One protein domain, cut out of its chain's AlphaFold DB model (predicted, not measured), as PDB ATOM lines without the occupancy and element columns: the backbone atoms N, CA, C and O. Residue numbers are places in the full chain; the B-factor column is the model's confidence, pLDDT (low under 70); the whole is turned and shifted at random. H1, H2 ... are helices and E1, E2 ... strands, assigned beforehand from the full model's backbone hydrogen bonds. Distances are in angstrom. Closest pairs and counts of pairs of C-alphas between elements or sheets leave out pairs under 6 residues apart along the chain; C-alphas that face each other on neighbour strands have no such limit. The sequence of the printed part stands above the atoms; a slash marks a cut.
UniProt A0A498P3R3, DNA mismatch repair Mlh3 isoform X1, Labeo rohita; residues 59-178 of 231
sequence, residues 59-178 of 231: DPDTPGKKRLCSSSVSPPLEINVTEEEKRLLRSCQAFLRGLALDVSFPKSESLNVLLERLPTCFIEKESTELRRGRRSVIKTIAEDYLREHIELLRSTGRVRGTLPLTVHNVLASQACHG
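Overview. This is residues 59 to 178 of the 231 residues of the protein "DNA mismatch repair Mlh3 isoform X1" of Labeo rohita (UniProt A0A498P3R3). What does the model look like at first sight? A small, strongly twisted sheet of three strands, E2, E4 and E3, curls round the long helix H4, with H1 and H3 on the same face as H4. H5 packs on H3 and H4, off the sheet, and residues 60 to 65, just before E1, stick out. What is it built of? The printed part has 120 residues, with five named helices and four named strands in the order E1 E2 H1 H2 E3 E4 H3 H4 H5; the sheet is antiparallel and the class is mixed, helices and strands. The whole is compact, with a radius of gyration of the C-alphas of 14.7 A, and spans 40 by 37 by 27 A.

Arrangement. How do the strands pair? E4, residues 112 to 119, is the inner strand, antiparallel to E2, residues 70 to 80, at 155 degrees, with N 77 and O 115 3.0 A apart. It forms a hairpin with E3, residues 102 to 104, antiparallel at 162 degrees, with N 104 and O 114 2.8 A apart. E2 bends by 91 degrees at residue 74 and E4 by 64 degrees at residue 116. What is on the sheet? H1, residues 83 to 91, H3, residues 120 to 131, and H4, residues 138 to 155, are on one face, two layers of helices and sheet. H2, residues 93 to 97, is also on the sheet; its closest C-alphas to E3 are those of Leu 96 and Asp 102, 6.6 A. E2, H1, H2 and E3 form a split strand-helix-strand unit, its two strands running the same way with E4 between them, and its crossover is right-handed. How do the helices meet? H4, the hub, touches H1 with residues 150 to 153 alone, about perpendicular at 81 degrees, the closest C-alphas being those of Glu 85 and Ile 150, 6.9 A. H3 and H4 form a helical hairpin at a shallow tilt of 28 degrees, touching with residues 122 to 126 and 138 to 141 alone; the closest C-alphas are those of Glu 126 and Ile 138, 5.6 A. H4 and H5, residues 165 to 178, form another at a steep tilt of 38 degrees, touching with residues 141 to 148 and 165 to 167 alone; the closest C-alphas are those of Tyr 145 and Thr 166, 5.6 A. Are the helix backbones sound? In H1, H2, H3, H4 and H5 every O i to N i+4 pair is within hydrogen-bond range.

Along the chain. Where do the elements begin and end? E1, residues 66 to 68, begins at C-alpha 66 (30.196, 43.093, 21.834), and H5 ends at C-alpha 178 (45.957, 61.162, 30.656). Which are longest? H4 measures 25.5 A, E2 21.8 A, E4 20.2 A, H5 20.0 A and H3 16.6 A.

Size, cuts and confidence. How far does it reach? The C-alphas farthest apart, those of Glu 109 and Gly 178, are 44.8 A apart. Is it continuous and confident? The printed part has no cut and no long link; the mean pLDDT of the printed part is 91.1, with residues 156 to 161 under 70.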
ATOM      1  N   ASP A  59      31.664  38.967  22.488       86.19
ATOM      2  CA  ASP A  59      30.901  38.076  23.352       86.19
ATOM      3  C   ASP A  59      31.183  36.614  22.944       86.19
ATOM      4  O   ASP A  59      30.787  36.206  21.845       86.19
ATOM      5  N   PRO A  60      31.849  35.804  23.794       83.62
ATOM      6  CA  PRO A  60      32.201  34.425  23.459       83.62
ATOM      7  C   PRO A  60      30.965  33.549  23.233       83.62
ATOM      8  O   PRO A  60      31.044  32.557  22.511       83.62
ATOM      9  N   ASP A  61      29.823  33.926  23.815       84.12
ATOM     10  CA  ASP A  61      28.572  33.180  23.712       84.12
ATOM     11  C   ASP A  61      27.728  33.627  22.504       84.12
ATOM     12  O   ASP A  61      26.802  32.926  22.098       84.12
ATOM     13  N   THR A  62      28.003  34.807  21.929       84.19
ATOM     14  CA  THR A  62      27.197  35.397  20.846       84.19
ATOM     15  C   THR A  62      28.079  36.073  19.783       84.19
ATOM     16  O   THR A  62      28.366  37.269  19.893       84.19
ATOM     17  N   PRO A  63      28.450  35.364  18.698       85.00
ATOM     18  CA  PRO A  63      29.274  35.922  17.626       85.00
ATOM     19  C   PRO A  63      28.701  37.217  17.034       85.00
ATOM     20  O   PRO A  63      27.506  37.313  16.750       85.00
ATOM     21  N   GLY A  64      29.563  38.216  16.826       83.12
ATOM     22  CA  GLY A  64      29.194  39.518  16.255       83.12
ATOM     23  C   GLY A  64      28.560  40.500  17.246       83.12
ATOM     24  O   GLY A  64      28.244  41.630  16.870       83.12
ATOM     25  N   LYS A  65      28.388  40.106  18.512       85.25
ATOM     26  CA  LYS A  65      27.936  40.993  19.579       85.25
ATOM     27  C   LYS A  65      29.115  41.350  20.480       85.25
ATOM     28  O   LYS A  65      29.877  40.478  20.874       85.25
ATOM     29  N   LYS A  66      29.229  42.626  20.836       88.31
ATOM     30  CA  LYS A  66      30.196  43.093  21.834       88.31
ATOM     31  C   LYS A  66      29.569  43.153  23.223       88.31
ATOM     32  O   LYS A  66      28.385  43.480  23.357       88.31
ATOM     33  N   ARG A  67      30.372  42.893  24.253       89.06
ATOM     34  CA  ARG A  67      30.007  43.061  25.667       89.06
ATOM     35  C   ARG A  67      31.078  43.858  26.405       89.06
ATOM     36  O   ARG A  67      32.219  43.907  25.962       89.06
ATOM     37  N   LEU A  68      30.701  44.484  27.516       92.56
ATOM     38  CA  LEU A  68      31.666  45.175  28.369       92.56
ATOM     39  C   LEU A  68      32.641  44.168  28.989       92.56
ATOM     40  O   LEU A  68      32.222  43.116  29.481       92.56
ATOM     41  N   CYS A  69      33.921  44.525  29.013       94.50
ATOM     42  CA  CYS A  69      34.947  43.780  29.732       94.50
ATOM     43  C   CYS A  69      34.608  43.746  31.231       94.50
ATOM     44  O   CYS A  69      34.237  44.767  31.818       94.50
ATOM     45  N   SER A  70      34.732  42.572  31.857       95.25
ATOM     46  CA  SER A  70      34.411  42.374  33.276       95.25
ATOM     47  C   SER A  70      35.592  41.813  34.060       95.25
ATOM     48  O   SER A  70      36.287  40.908  33.597       95.25
ATOM     49  N   SER A  71      35.753  42.273  35.298       96.69
ATOM     50  CA  SER A  71      36.778  41.813  36.234       96.69
ATOM     51  C   SER A  71      36.150  41.430  37.573       96.69
ATOM     52  O   SER A  71      35.202  42.065  38.035       96.69
ATOM     53  N   SER A  72      36.675  40.378  38.204       96.44
ATOM     54  CA  SER A  72      36.210  39.918  39.516       96.44
ATOM     55  C   SER A  72      36.693  40.824  40.649       96.44
ATOM     56  O   SER A  72      37.828  41.302  40.609       96.44
ATOM     57  N   VAL A  73      35.879  40.972  41.694       95.00
ATOM     58  CA  VAL A  73      36.245  41.675  42.932       95.00
ATOM     59  C   VAL A  73      36.357  40.678  44.080       95.00
ATOM     60  O   VAL A  73      35.470  39.851  44.276       95.00
ATOM     61  N   SER A  74      37.455  40.748  44.839       92.69
ATOM     62  CA  SER A  74      37.699  39.886  45.999       92.69
ATOM     63  C   SER A  74      38.162  40.716  47.204       92.69
ATOM     64  O   SER A  74      39.205  41.368  47.101       92.69
ATOM     65  N   PRO A  75      37.456  40.662  48.351       94.31
ATOM     66  CA  PRO A  75      36.183  39.955  48.560       94.31
ATOM     67  C   PRO A  75      35.023  40.582  47.751       94.31
ATOM     68  O   PRO A  75      35.134  41.749  47.367       94.31
ATOM     69  N   PRO A  76      33.918  39.846  47.495       96.19
ATOM     70  CA  PRO A  76      32.727  40.411  46.860       96.19
ATOM     71  C   PRO A  76      32.221  41.653  47.596       96.19
ATOM     72  O   PRO A  76      32.255  41.709  48.828       96.19
ATOM     73  N   LEU A  77      31.740  42.646  46.847       96.62
ATOM     74  CA  LEU A  77      31.261  43.894  47.442       96.62
ATOM     75  C   LEU A  77      29.834  43.728  47.944       96.62
ATOM     76  O   LEU A  77      28.930  43.416  47.175       96.62
ATOM     77  N   GLU A  78      29.635  43.988  49.228       96.12
ATOM     78  CA  GLU A  78      28.318  43.972  49.850       96.12
ATOM     79  C   GLU A  78      27.624  45.331  49.702       96.12
ATOM     80  O   GLU A  78      28.137  46.362  50.160       96.12
ATOM     81  N   ILE A  79      26.442  45.315  49.082       96.50
ATOM     82  CA  ILE A  79      25.602  46.494  48.854       96.50
ATOM     83  C   ILE A  79      24.217  46.265  49.454       96.50
ATOM     84  O   ILE A  79      23.592  45.229  49.226       96.50
ATOM     85  N   ASN A  80      23.739  47.255  50.209       95.69
ATOM     86  CA  ASN A  80      22.387  47.257  50.758       95.69
ATOM     87  C   ASN A  80      21.380  47.650  49.678       95.69
ATOM     88  O   ASN A  80      21.598  48.608  48.940       95.69
ATOM     89  N   VAL A  81      20.265  46.931  49.630       95.50
ATOM     90  CA  VAL A  81      19.172  47.148  48.680       95.50
ATOM     91  C   VAL A  81      17.833  47.016  49.397       95.50
ATOM     92  O   VAL A  81      17.738  46.428  50.469       95.50
ATOM     93  N   THR A  82      16.766  47.534  48.810       95.44
ATOM     94  CA  THR A  82      15.401  47.253  49.265       95.44
ATOM     95  C   THR A  82      14.973  45.834  48.877       95.44
ATOM     96  O   THR A  82      15.530  45.211  47.970       95.44
ATOM     97  N   GLU A  83      13.940  45.309  49.538       94.12
ATOM     98  CA  GLU A  83      13.363  44.002  49.189       94.12
ATOM     99  C   GLU A  83      12.832  43.977  47.742       94.12
ATOM    100  O   GLU A  83      12.984  42.982  47.031       94.12
ATOM    101  N   GLU A  84      12.267  45.092  47.270       93.44
ATOM    102  CA  GLU A  84      11.817  45.247  45.881       93.44
ATOM    103  C   GLU A  84      12.985  45.160  44.892       93.44
ATOM    104  O   GLU A  84      12.922  44.410  43.916       93.44
ATOM    105  N   GLU A  85      14.080  45.873  45.163       94.69
ATOM    106  CA  GLU A  85      15.292  45.846  44.340       94.69
ATOM    107  C   GLU A  85      15.929  44.458  44.332       94.69
ATOM    108  O   GLU A  85      16.281  43.949  43.270       94.69
ATOM    109  N   LYS A  86      16.005  43.786  45.487       94.44
ATOM    110  CA  LYS A  86      16.522  42.413  45.585       94.44
ATOM    111  C   LYS A  86      15.722  41.452  44.700       94.44
ATOM    112  O   LYS A  86      16.314  40.639  43.984       94.44
ATOM    113  N   ARG A  87      14.385  41.550  44.700       92.62
ATOM    114  CA  ARG A  87      13.500  40.748  43.829       92.62
ATOM    115  C   ARG A  87      13.690  41.073  42.348       92.62
ATOM    116  O   ARG A  87      13.727  40.155  41.524       92.62
ATOM    117  N   LEU A  88      13.844  42.352  42.014       92.50
ATOM    118  CA  LEU A  88      14.085  42.811  40.647       92.50
ATOM    119  C   LEU A  88      15.423  42.288  40.107       92.50
ATOM    120  O   LEU A  88      15.460  41.660  39.050       92.50
ATOM    121  N   LEU A  89      16.504  42.453  40.872       93.19
ATOM    122  CA  LEU A  89      17.841  41.970  40.519       93.19
ATOM    123  C   LEU A  89      17.858  40.446  40.328       93.19
ATOM    124  O   LEU A  89      18.460  39.963  39.369       93.19
ATOM    125  N   ARG A  90      17.154  39.683  41.183       92.50
ATOM    126  CA  ARG A  90      16.988  38.225  41.005       92.50
ATOM    127  C   ARG A  90      16.297  37.885  39.686       92.50
ATOM    128  O   ARG A  90      16.744  36.993  38.972       92.50
ATOM    129  N   SER A  91      15.232  38.608  39.350       91.62
ATOM    130  CA  SER A  91      14.438  38.363  38.138       91.62
ATOM    131  C   SER A  91      15.183  38.743  36.851       91.62
ATOM    132  O   SER A  91      14.912  38.187  35.788       91.62
ATOM    133  N   CYS A  92      16.144  39.666  36.938       90.25
ATOM    134  CA  CYS A  92      16.881  40.207  35.794       90.25
ATOM    135  C   CYS A  92      18.363  39.798  35.751       90.25
ATOM    136  O   CYS A  92      19.126  40.373  34.977       90.25
ATOM    137  N   GLN A  93      18.787  38.787  36.515       89.69
ATOM    138  CA  GLN A  93      20.203  38.421  36.654       89.69
ATOM    139  C   GLN A  93      20.909  38.164  35.308       89.69
ATOM    140  O   GLN A  93      22.020  38.638  35.094       89.69
ATOM    141  N   ALA A  94      20.253  37.479  34.364       86.19
ATOM    142  CA  ALA A  94      20.820  37.213  33.036       86.19
ATOM    143  C   ALA A  94      21.087  38.495  32.222       86.19
ATOM    144  O   ALA A  94      22.027  38.545  31.433       86.19
ATOM    145  N   PHE A  95      20.274  39.537  32.418       86.69
ATOM    146  CA  PHE A  95      20.483  40.836  31.781       86.69
ATOM    147  C   PHE A  95      21.698  41.561  32.376       86.69
ATOM    148  O   PHE A  95      22.509  42.088  31.620       86.69
ATOM    149  N   LEU A  96      21.867  41.514  33.704       89.25
ATOM    150  CA  LEU A  96      22.992  42.144  34.409       89.25
ATOM    151  C   LEU A  96      24.349  41.544  34.008       89.25
ATOM    152  O   LEU A  96      25.309  42.285  33.811       89.25
ATOM    153  N   ARG A  97      24.414  40.227  33.758       87.19
ATOM    154  CA  ARG A  97      25.639  39.579  33.246       87.19
ATOM    155  C   ARG A  97      26.111  40.180  31.921       87.19
ATOM    156  O   ARG A  97      27.301  40.403  31.726       87.19
ATOM    157  N   GLY A  98      25.174  40.509  31.025       82.69
ATOM    158  CA  GLY A  98      25.482  41.182  29.757       82.69
ATOM    159  C   GLY A  98      26.028  42.607  29.919       82.69
ATOM    160  O   GLY A  98      26.562  43.168  28.965       82.69
ATOM    161  N   LEU A  99      25.910  43.178  31.119       87.69
ATOM    162  CA  LEU A  99      26.398  44.499  31.511       87.69
ATOM    163  C   LEU A  99      27.647  44.402  32.400       87.69
ATOM    164  O   LEU A  99      27.946  45.338  33.139       87.69
ATOM    165  N   ALA A 100      28.364  43.274  32.357       92.38
ATOM    166  CA  ALA A 100      29.540  43.025  33.193       92.38
ATOM    167  C   ALA A 100      29.254  43.128  34.707       92.38
ATOM    168  O   ALA A 100      30.141  43.496  35.478       92.38
ATOM    169  N   LEU A 101      28.023  42.816  35.132       93.94
ATOM    170  CA  LEU A 101      27.583  42.898  36.522       93.94
ATOM    171  C   LEU A 101      27.071  41.544  37.022       93.94
ATOM    172  O   LEU A 101      25.932  41.154  36.749       93.94
ATOM    173  N   ASP A 102      27.898  40.859  37.811       95.19
ATOM    174  CA  ASP A 102      27.512  39.601  38.454       95.19
ATOM    175  C   ASP A 102      27.071  39.860  39.890       95.19
ATOM    176  O   ASP A 102      27.855  40.302  40.733       95.19
ATOM    177  N   VAL A 103      25.800  39.557  40.151       95.19
ATOM    178  CA  VAL A 103      25.158  39.709  41.458       95.19
ATOM    179  C   VAL A 103      24.836  38.330  42.026       95.19
ATOM    180  O   VAL A 103      24.161  37.531  41.364       95.19
ATOM    181  N   SER A 104      25.267  38.069  43.257       94.56
ATOM    182  CA  SER A 104      24.859  36.909  44.046       94.56
ATOM    183  C   SER A 104      24.064  37.329  45.285       94.56
ATOM    184  O   SER A 104      24.126  38.463  45.768       94.56
ATOM    185  N   PHE A 105      23.221  36.414  45.762       93.81
ATOM    186  CA  PHE A 105      22.242  36.685  46.811       93.81
ATOM    187  C   PHE A 105      22.540  35.787  48.012       93.81
ATOM    188  O   PHE A 105      22.356  34.570  47.906       93.81
ATOM    189  N   PRO A 106      22.968  36.351  49.153       90.62
ATOM    190  CA  PRO A 106      23.141  35.587  50.379       90.62
ATOM    191  C   PRO A 106      21.854  34.848  50.769       90.62
ATOM    192  O   PRO A 106      20.748  35.350  50.561       90.62
ATOM    193  N   LYS A 107      22.005  33.657  51.367       82.88
ATOM    194  CA  LYS A 107      20.881  32.874  51.926       82.88
ATOM    195  C   LYS A 107      20.265  33.519  53.173       82.88
ATOM    196  O   LYS A 107      19.174  33.141  53.571       82.88
ATOM    197  N   SER A 108      20.989  34.449  53.790       80.38
ATOM    198  CA  SER A 108      20.519  35.249  54.917       80.38
ATOM    199  C   SER A 108      19.311  36.110  54.516       80.38
ATOM    200  O   SER A 108      19.245  36.615  53.392       80.38
ATOM    201  N   GLU A 109      18.401  36.339  55.466       75.50
ATOM    202  CA  GLU A 109      17.279  37.294  55.369       75.50
ATOM    203  C   GLU A 109      17.747  38.766  55.304       75.50
ATOM    204  O   GLU A 109      16.946  39.694  55.286       75.50
ATOM    205  N   SER A 110      19.059  39.011  55.263       84.62
ATOM    206  CA  SER A 110      19.633  40.347  55.125       84.62
ATOM    207  C   SER A 110      19.267  40.997  53.786       84.62
ATOM    208  O   SER A 110      19.242  40.361  52.728       84.62
ATOM    209  N   LEU A 111      19.026  42.306  53.827       90.50
ATOM    210  CA  LEU A 111      18.696  43.148  52.674       90.50
ATOM    211  C   LEU A 111      19.954  43.582  51.895       90.50
ATOM    212  O   LEU A 111      20.129  44.745  51.542       90.50
ATOM    213  N   ASN A 112      20.855  42.632  51.649       93.69
ATOM    214  CA  ASN A 112      22.119  42.840  50.953       93.69
ATOM    215  C   ASN A 112      22.239  41.940  49.715       93.69
ATOM    216  O   ASN A 112      21.637  40.863  49.613       93.69
ATOM    217  N   VAL A 113      23.044  42.404  48.767       95.94
ATOM    218  CA  VAL A 113      23.512  41.639  47.610       95.94
ATOM    219  C   VAL A 113      25.032  41.698  47.550       95.94
ATOM    220  O   VAL A 113      25.641  42.639  48.061       95.94
ATOM    221  N   LEU A 114      25.639  40.685  46.940       96.62
ATOM    222  CA  LEU A 114      27.080  40.614  46.738       96.62
ATOM    223  C   LEU A 114      27.388  40.830  45.260       96.62
ATOM    224  O   LEU A 114      26.828  40.147  44.404       96.62
ATOM    225  N   LEU A 115      28.278  41.772  44.963       96.88
ATOM    226  CA  LEU A 115      28.791  41.981  43.615       96.88
ATOM    227  C   LEU A 115      30.121  41.252  43.455       96.88
ATOM    228  O   LEU A 115      31.091  41.549  44.154       96.88
ATOM    229  N   GLU A 116      30.154  40.299  42.529       96.38
ATOM    230  CA  GLU A 116      31.302  39.417  42.292       96.38
ATOM    231  C   GLU A 116      32.128  39.860  41.084       96.38
ATOM    232  O   GLU A 116      33.350  39.700  41.073       96.38
ATOM    233  N   ARG A 117      31.473  40.449  40.077       96.19
ATOM    234  CA  ARG A 117      32.119  41.023  38.891       96.19
ATOM    235  C   ARG A 117      31.562  42.400  38.581       96.19
ATOM    236  O   ARG A 117      30.367  42.644  38.744       96.19
ATOM    237  N   LEU A 118      32.453  43.265  38.112       97.12
ATOM    238  CA  LEU A 118      32.180  44.637  37.694       97.12
ATOM    239  C   LEU A 118      32.873  44.935  36.357       97.12
ATOM    240  O   LEU A 118      33.826  44.229  36.005       97.12
ATOM    241  N   PRO A 119      32.475  46.005  35.645       97.06
ATOM    242  CA  PRO A 119      33.239  46.527  34.519       97.06
ATOM    243  C   PRO A 119      34.727  46.712  34.852       97.06
ATOM    244  O   PRO A 119      35.078  47.290  35.885       97.06
ATOM    245  N   THR A 120      35.613  46.247  33.969       97.12
ATOM    246  CA  THR A 120      37.072  46.265  34.190       97.12
ATOM    247  C   THR A 120      37.605  47.671  34.474       97.12
ATOM    248  O   THR A 120      38.422  47.843  35.382       97.12
ATOM    249  N   CYS A 121      37.064  48.695  33.805       97.38
ATOM    250  CA  CYS A 121      37.442  50.093  34.015       97.38
ATOM    251  C   CYS A 121      37.235  50.575  35.466       97.38
ATOM    252  O   CYS A 121      37.940  51.472  35.930       97.38
ATOM    253  N   PHE A 122      36.310  49.976  36.227       97.88
ATOM    254  CA  PHE A 122      36.114  50.309  37.643       97.88
ATOM    255  C   PHE A 122      37.269  49.796  38.500       97.88
ATOM    256  O   PHE A 122      37.744  50.504  39.390       97.88
ATOM    257  N   ILE A 123      37.768  48.595  38.196       96.94
ATOM    258  CA  ILE A 123      38.907  47.990  38.894       96.94
ATOM    259  C   ILE A 123      40.193  48.754  38.579       96.94
ATOM    260  O   ILE A 123      40.998  49.025  39.470       96.94
ATOM    261  N   GLU A 124      40.368  49.173  37.329       96.62
ATOM    262  CA  GLU A 124      41.487  50.026  36.918       96.62
ATOM    263  C   GLU A 124      41.453  51.393  37.607       96.62
ATOM    264  O   GLU A 124      42.490  51.906  38.047       96.62
ATOM    265  N   LYS A 125      40.258  51.986  37.739       96.56
ATOM    266  CA  LYS A 125      40.070  53.241  38.468       96.56
ATOM    267  C   LYS A 125      40.431  53.082  39.940       96.56
ATOM    268  O   LYS A 125      41.206  53.892  40.444       96.56
ATOM    269  N   GLU A 126      39.936  52.038  40.599       96.56
ATOM    270  CA  GLU A 126      40.279  51.715  41.989       96.56
ATOM    271  C   GLU A 126      41.790  51.539  42.162       96.56
ATOM    272  O   GLU A 126      42.410  52.204  42.993       96.56
ATOM    273  N   SER A 127      42.410  50.716  41.312       95.75
ATOM    274  CA  SER A 127      43.860  50.510  41.294       95.75
ATOM    275  C   SER A 127      44.620  51.831  41.188       95.75
ATOM    276  O   SER A 127      45.622  52.026  41.880       95.75
ATOM    277  N   THR A 128      44.165  52.734  40.321       95.12
ATOM    278  CA  THR A 128      44.816  54.024  40.091       95.12
ATOM    279  C   THR A 128      44.696  54.946  41.302       95.12
ATOM    280  O   THR A 128      45.674  55.601  41.666       95.12
ATOM    281  N   GLU A 129      43.531  55.000  41.953       95.81
ATOM    282  CA  GLU A 129      43.333  55.823  43.152       95.81
ATOM    283  C   GLU A 129      44.150  55.302  44.341       95.81
ATOM    284  O   GLU A 129      44.846  56.089  44.990       95.81
ATOM    285  N   LEU A 130      44.164  53.985  44.568       95.75
ATOM    286  CA  LEU A 130      44.963  53.371  45.632       95.75
ATOM    287  C   LEU A 130      46.468  53.583  45.415       95.75
ATOM    288  O   LEU A 130      47.176  53.959  46.348       95.75
ATOM    289  N   ARG A 131      46.964  53.434  44.176       95.56
ATOM    290  CA  ARG A 131      48.371  53.729  43.830       95.56
ATOM    291  C   ARG A 131      48.758  55.184  44.101       95.56
ATOM    292  O   ARG A 131      49.920  55.464  44.367       95.56
ATOM    293  N   ARG A 132      47.796  56.108  44.046       94.56
ATOM    294  CA  ARG A 132      47.982  57.532  44.369       94.56
ATOM    295  C   ARG A 132      47.811  57.844  45.861       94.56
ATOM    296  O   ARG A 132      47.808  59.017  46.224       94.56
ATOM    297  N   GLY A 133      47.637  56.832  46.716       94.75
ATOM    298  CA  GLY A 133      47.422  57.002  48.155       94.75
ATOM    299  C   GLY A 133      46.060  57.604  48.513       94.75
ATOM    300  O   GLY A 133      45.896  58.158  49.600       94.75
ATOM    301  N   ARG A 134      45.086  57.547  47.598       95.44
ATOM    302  CA  ARG A 134      43.726  58.043  47.833       95.44
ATOM    303  C   ARG A 134      42.840  56.938  48.402       95.44
ATOM    304  O   ARG A 134      43.211  55.768  48.438       95.44
ATOM    305  N   ARG A 135      41.662  57.332  48.889       95.88
ATOM    306  CA  ARG A 135      40.673  56.402  49.444       95.88
ATOM    307  C   ARG A 135      40.106  55.503  48.347       95.88
ATOM    308  O   ARG A 135      40.022  55.918  47.194       95.88
ATOM    309  N   SER A 136      39.682  54.309  48.752       95.81
ATOM    310  CA  SER A 136      38.937  53.392  47.894       95.81
ATOM    311  C   SER A 136      37.664  54.060  47.371       95.81
ATOM    312  O   SER A 136      36.952  54.730  48.124       95.81
ATOM    313  N   VAL A 137      37.398  53.879  46.082       96.56
ATOM    314  CA  VAL A 137      36.232  54.407  45.363       96.56
ATOM    315  C   VAL A 137      35.346  53.292  44.812       96.56
ATOM    316  O   VAL A 137      34.214  53.561  44.414       96.56
ATOM    317  N   ILE A 138      35.826  52.044  44.803       96.81
ATOM    318  CA  ILE A 138      35.140  50.929  44.149       96.81
ATOM    319  C   ILE A 138      33.733  50.691  44.691       96.81
ATOM    320  O   ILE A 138      32.819  50.462  43.907       96.81
ATOM    321  N   LYS A 139      33.537  50.793  46.012       96.56
ATOM    322  CA  LYS A 139      32.222  50.583  46.626       96.56
ATOM    323  C   LYS A 139      31.212  51.622  46.139       96.56
ATOM    324  O   LYS A 139      30.131  51.246  45.709       96.56
ATOM    325  N   THR A 140      31.590  52.898  46.133       97.19
ATOM    326  CA  THR A 140      30.730  53.990  45.654       97.19
ATOM    327  C   THR A 140      30.409  53.838  44.169       97.19
ATOM    328  O   THR A 140      29.248  53.902  43.789       97.19
ATOM    329  N   ILE A 141      31.415  53.552  43.335       97.56
ATOM    330  CA  ILE A 141      31.211  53.339  41.893       97.56
ATOM    331  C   ILE A 141      30.267  52.154  41.646       97.56
ATOM    332  O   ILE A 141      29.389  52.229  40.791       97.56
ATOM    333  N   ALA A 142      30.429  51.064  42.395       97.38
ATOM    334  CA  ALA A 142      29.593  49.879  42.262       97.38
ATOM    335  C   ALA A 142      28.145  50.121  42.728       97.38
ATOM    336  O   ALA A 142      27.214  49.640  42.086       97.38
ATOM    337  N   GLU A 143      27.949  50.889  43.804       97.12
ATOM    338  CA  GLU A 143      26.629  51.328  44.275       97.12
ATOM    339  C   GLU A 143      25.921  52.208  43.241       97.12
ATOM    340  O   GLU A 143      24.746  51.984  42.951       97.12
ATOM    341  N   ASP A 144      26.635  53.165  42.646       97.44
ATOM    342  CA  ASP A 144      26.088  54.039  41.607       97.44
ATOM    343  C   ASP A 144      25.722  53.254  40.346       97.44
ATOM    344  O   ASP A 144      24.633  53.438  39.804       97.44
ATOM    345  N   TYR A 145      26.576  52.314  39.935       96.44
ATOM    346  CA  TYR A 145      26.317  51.454  38.783       96.44
ATOM    347  C   TYR A 145      25.118  50.526  38.999       96.44
ATOM    348  O   TYR A 145      24.285  50.357  38.110       96.44
ATOM    349  N   LEU A 146      24.997  49.926  40.189       95.50
ATOM    350  CA  LEU A 146      23.850  49.085  40.528       95.50
ATOM    351  C   LEU A 146      22.553  49.903  40.535       95.50
ATOM    352  O   LEU A 146      21.541  49.444  40.005       95.50
ATOM    353  N   ARG A 147      22.589  51.113  41.108       94.62
ATOM    354  CA  ARG A 147      21.439  52.023  41.156       94.62
ATOM    355  C   ARG A 147      21.003  52.453  39.759       94.62
ATOM    356  O   ARG A 147      19.812  52.378  39.470       94.62
ATOM    357  N   GLU A 148      21.950  52.803  38.889       93.62
ATOM    358  CA  GLU A 148      21.681  53.111  37.480       93.62
ATOM    359  C   GLU A 148      20.905  51.963  36.809       93.62
ATOM    360  O   GLU A 148      19.856  52.180  36.203       93.62
ATOM    361  N   HIS A 149      21.352  50.715  36.981       91.38
ATOM    362  CA  HIS A 149      20.666  49.560  36.392       91.38
ATOM    363  C   HIS A 149      19.303  49.270  37.014       91.38
ATOM    364  O   HIS A 149      18.380  48.888  36.297       91.38
ATOM    365  N   ILE A 150      19.140  49.461  38.321       92.12
ATOM    366  CA  ILE A 150      17.834  49.346  38.985       92.12
ATOM    367  C   ILE A 150      16.853  50.373  38.406       92.12
ATOM    368  O   ILE A 150      15.719  50.020  38.081       92.12
ATOM    369  N   GLU A 151      17.276  51.626  38.244       91.19
ATOM    370  CA  GLU A 151      16.454  52.693  37.666       91.19
ATOM    371  C   GLU A 151      16.086  52.398  36.208       91.19
ATOM    372  O   GLU A 151      14.922  52.543  35.824       91.19
ATOM    373  N   LEU A 152      17.031  51.896  35.409       87.62
ATOM    374  CA  LEU A 152      16.771  51.446  34.037       87.62
ATOM    375  C   LEU A 152      15.755  50.296  33.994       87.62
ATOM    376  O   LEU A 152      14.846  50.300  33.165       87.62
ATOM    377  N   LEU A 153      15.862  49.329  34.907       86.88
ATOM    378  CA  LEU A 153      14.926  48.206  34.994       86.88
ATOM    379  C   LEU A 153      13.521  48.637  35.448       86.88
ATOM    380  O   LEU A 153      12.541  48.011  35.043       86.88
ATOM    381  N   ARG A 154      13.407  49.694  36.263       88.06
ATOM    382  CA  ARG A 154      12.120  50.250  36.723       88.06
ATOM    383  C   ARG A 154      11.460  51.171  35.694       88.06
ATOM    384  O   ARG A 154      10.235  51.216  35.640       88.06
ATOM    385  N   SER A 155      12.244  51.930  34.926       81.50
ATOM    386  CA  SER A 155      11.735  53.072  34.155       81.50
ATOM    387  C   SER A 155      11.128  52.728  32.797       81.50
ATOM    388  O   SER A 155      10.185  53.414  32.428       81.50
ATOM    389  N   THR A 156      11.593  51.720  32.047       63.56
ATOM    390  CA  THR A 156      10.905  51.120  30.870       63.56
ATOM    391  C   THR A 156      11.820  50.117  30.141       63.56
ATOM    392  O   THR A 156      13.040  50.145  30.266       63.56
ATOM    393  N   GLY A 157      11.227  49.175  29.392       54.12
ATOM    394  CA  GLY A 157      11.890  47.992  28.830       54.12
ATOM    395  C   GLY A 157      13.137  48.249  27.974       54.12
ATOM    396  O   GLY A 157      13.085  48.963  26.981       54.12
ATOM    397  N   ARG A 158      14.233  47.558  28.330       53.69
ATOM    398  CA  ARG A 158      15.455  47.321  27.534       53.69
ATOM    399  C   ARG A 158      15.877  48.511  26.656       53.69
ATOM    400  O   ARG A 158      15.862  48.398  25.431       53.69
ATOM    401  N   VAL A 159      16.369  49.592  27.265       51.28
ATOM    402  CA  VAL A 159      17.257  50.523  26.549       51.28
ATOM    403  C   VAL A 159      18.525  49.743  26.184       51.28
ATOM    404  O   VAL A 159      19.403  49.508  27.009       51.28
ATOM    405  N   ARG A 160      18.568  49.217  24.958       55.03
ATOM    406  CA  ARG A 160      19.747  48.557  24.392       55.03
ATOM    407  C   ARG A 160      20.588  49.610  23.681       55.03
ATOM    408  O   ARG A 160      20.070  50.311  22.821       55.03
ATOM    409  N   GLY A 161      21.887  49.635  23.965       61.69
ATOM    410  CA  GLY A 161      22.878  50.221  23.056       61.69
ATOM    411  C   GLY A 161      23.544  51.521  23.498       61.69
ATOM    412  O   GLY A 161      24.404  52.002  22.770       61.69
ATOM    413  N   THR A 162      23.219  52.075  24.668       76.25
ATOM    414  CA  THR A 162      23.968  53.204  25.242       76.25
ATOM    415  C   THR A 162      24.947  52.715  26.303       76.25
ATOM    416  O   THR A 162      24.617  51.845  27.108       76.25
ATOM    417  N   LEU A 163      26.160  53.274  26.302       88.69
ATOM    418  CA  LEU A 163      27.136  53.066  27.368       88.69
ATOM    419  C   LEU A 163      26.533  53.555  28.698       88.69
ATOM    420  O   LEU A 163      26.066  54.697  28.728       88.69
ATOM    421  N   PRO A 164      26.540  52.749  29.777       92.19
ATOM    422  CA  PRO A 164      26.062  53.209  31.077       92.19
ATOM    423  C   PRO A 164      26.802  54.469  31.535       92.19
ATOM    424  O   PRO A 164      28.016  54.590  31.346       92.19
ATOM    425  N   LEU A 165      26.085  55.398  32.154       93.75
ATOM    426  CA  LEU A 165      26.599  56.685  32.595       93.75
ATOM    427  C   LEU A 165      27.710  56.522  33.634       93.75
ATOM    428  O   LEU A 165      28.709  57.239  33.555       93.75
ATOM    429  N   THR A 166      27.609  55.568  34.566       96.69
ATOM    430  CA  THR A 166      28.708  55.317  35.514       96.69
ATOM    431  C   THR A 166      29.979  54.873  34.784       96.69
ATOM    432  O   THR A 166      31.069  55.346  35.111       96.69
ATOM    433  N   VAL A 167      29.855  54.028  33.753       96.75
ATOM    434  CA  VAL A 167      30.989  53.610  32.908       96.75
ATOM    435  C   VAL A 167      31.551  54.807  32.151       96.75
ATOM    436  O   VAL A 167      32.743  55.087  32.262       96.75
ATOM    437  N   HIS A 168      30.696  55.570  31.468       96.31
ATOM    438  CA  HIS A 168      31.094  56.789  30.769       96.31
ATOM    439  C   HIS A 168      31.866  57.749  31.685       96.31
ATOM    440  O   HIS A 168      32.928  58.231  31.308       96.31
ATOM    441  N   ASN A 169      31.384  57.994  32.905       97.31
ATOM    442  CA  ASN A 169      32.015  58.920  33.847       97.31
ATOM    443  C   ASN A 169      33.390  58.435  34.323       97.31
ATOM    444  O   ASN A 169      34.319  59.239  34.455       97.31
ATOM    445  N   VAL A 170      33.553  57.128  34.551       97.88
ATOM    446  CA  VAL A 170      34.861  56.551  34.894       97.88
ATOM    447  C   VAL A 170      35.837  56.695  33.726       97.88
ATOM    448  O   VAL A 170      36.953  57.180  33.934       97.88
ATOM    449  N   LEU A 171      35.411  56.361  32.506       97.94
ATOM    450  CA  LEU A 171      36.241  56.481  31.304       97.94
ATOM    451  C   LEU A 171      36.569  57.943  30.972       97.94
ATOM    452  O   LEU A 171      37.710  58.253  30.640       97.94
ATOM    453  N   ALA A 172      35.621  58.868  31.134       97.56
ATOM    454  CA  ALA A 172      35.842  60.303  30.957       97.56
ATOM    455  C   ALA A 172      36.876  60.834  31.959       97.56
ATOM    456  O   ALA A 172      37.803  61.555  31.582       97.56
ATOM    457  N   SER A 173      36.795  60.398  33.221       96.56
ATOM    458  CA  SER A 173      37.807  60.715  34.230       96.56
ATOM    459  C   SER A 173      39.186  60.175  33.836       96.56
ATOM    460  O   SER A 173      40.182  60.895  33.936       96.56
ATOM    461  N   GLN A 174      39.279  58.932  33.355       96.44
ATOM    462  CA  GLN A 174      40.538  58.349  32.880       96.44
ATOM    463  C   GLN A 174      41.097  59.096  31.653       96.44
ATOM    464  O   GLN A 174      42.297  59.398  31.606       96.44
ATOM    465  N   ALA A 175      40.236  59.452  30.694       97.50
ATOM    466  CA  ALA A 175      40.583  60.230  29.510       97.50
ATOM    467  C   ALA A 175      41.185  61.584  29.903       97.50
ATOM    468  O   ALA A 175      42.295  61.897  29.472       97.50
ATOM    469  N   CYS A 176      40.519  62.311  30.805       95.69
ATOM    470  CA  CYS A 176      40.960  63.593  31.351       95.69
ATOM    471  C   CYS A 176      42.355  63.530  31.955       95.69
ATOM    472  O   CYS A 176      43.237  64.318  31.607       95.69
ATOM    473  N   HIS A 177      42.587  62.574  32.859       93.38
ATOM    474  CA  HIS A 177      43.847  62.491  33.590       93.38
ATOM    475  C   HIS A 177      45.039  62.266  32.659       93.38
ATOM    476  O   HIS A 177      46.065  62.909  32.872       93.38
ATOM    477  N   GLY A 178      44.893  61.428  31.629       92.44
ATOM    478  CA  GLY A 178      45.957  61.162  30.656       92.44
ATOM    479  C   GLY A 178      45.971  62.073  29.422       92.44
ATOM    480  O   GLY A 178      46.804  61.864  28.546       92.44
TER     481      GLY A 178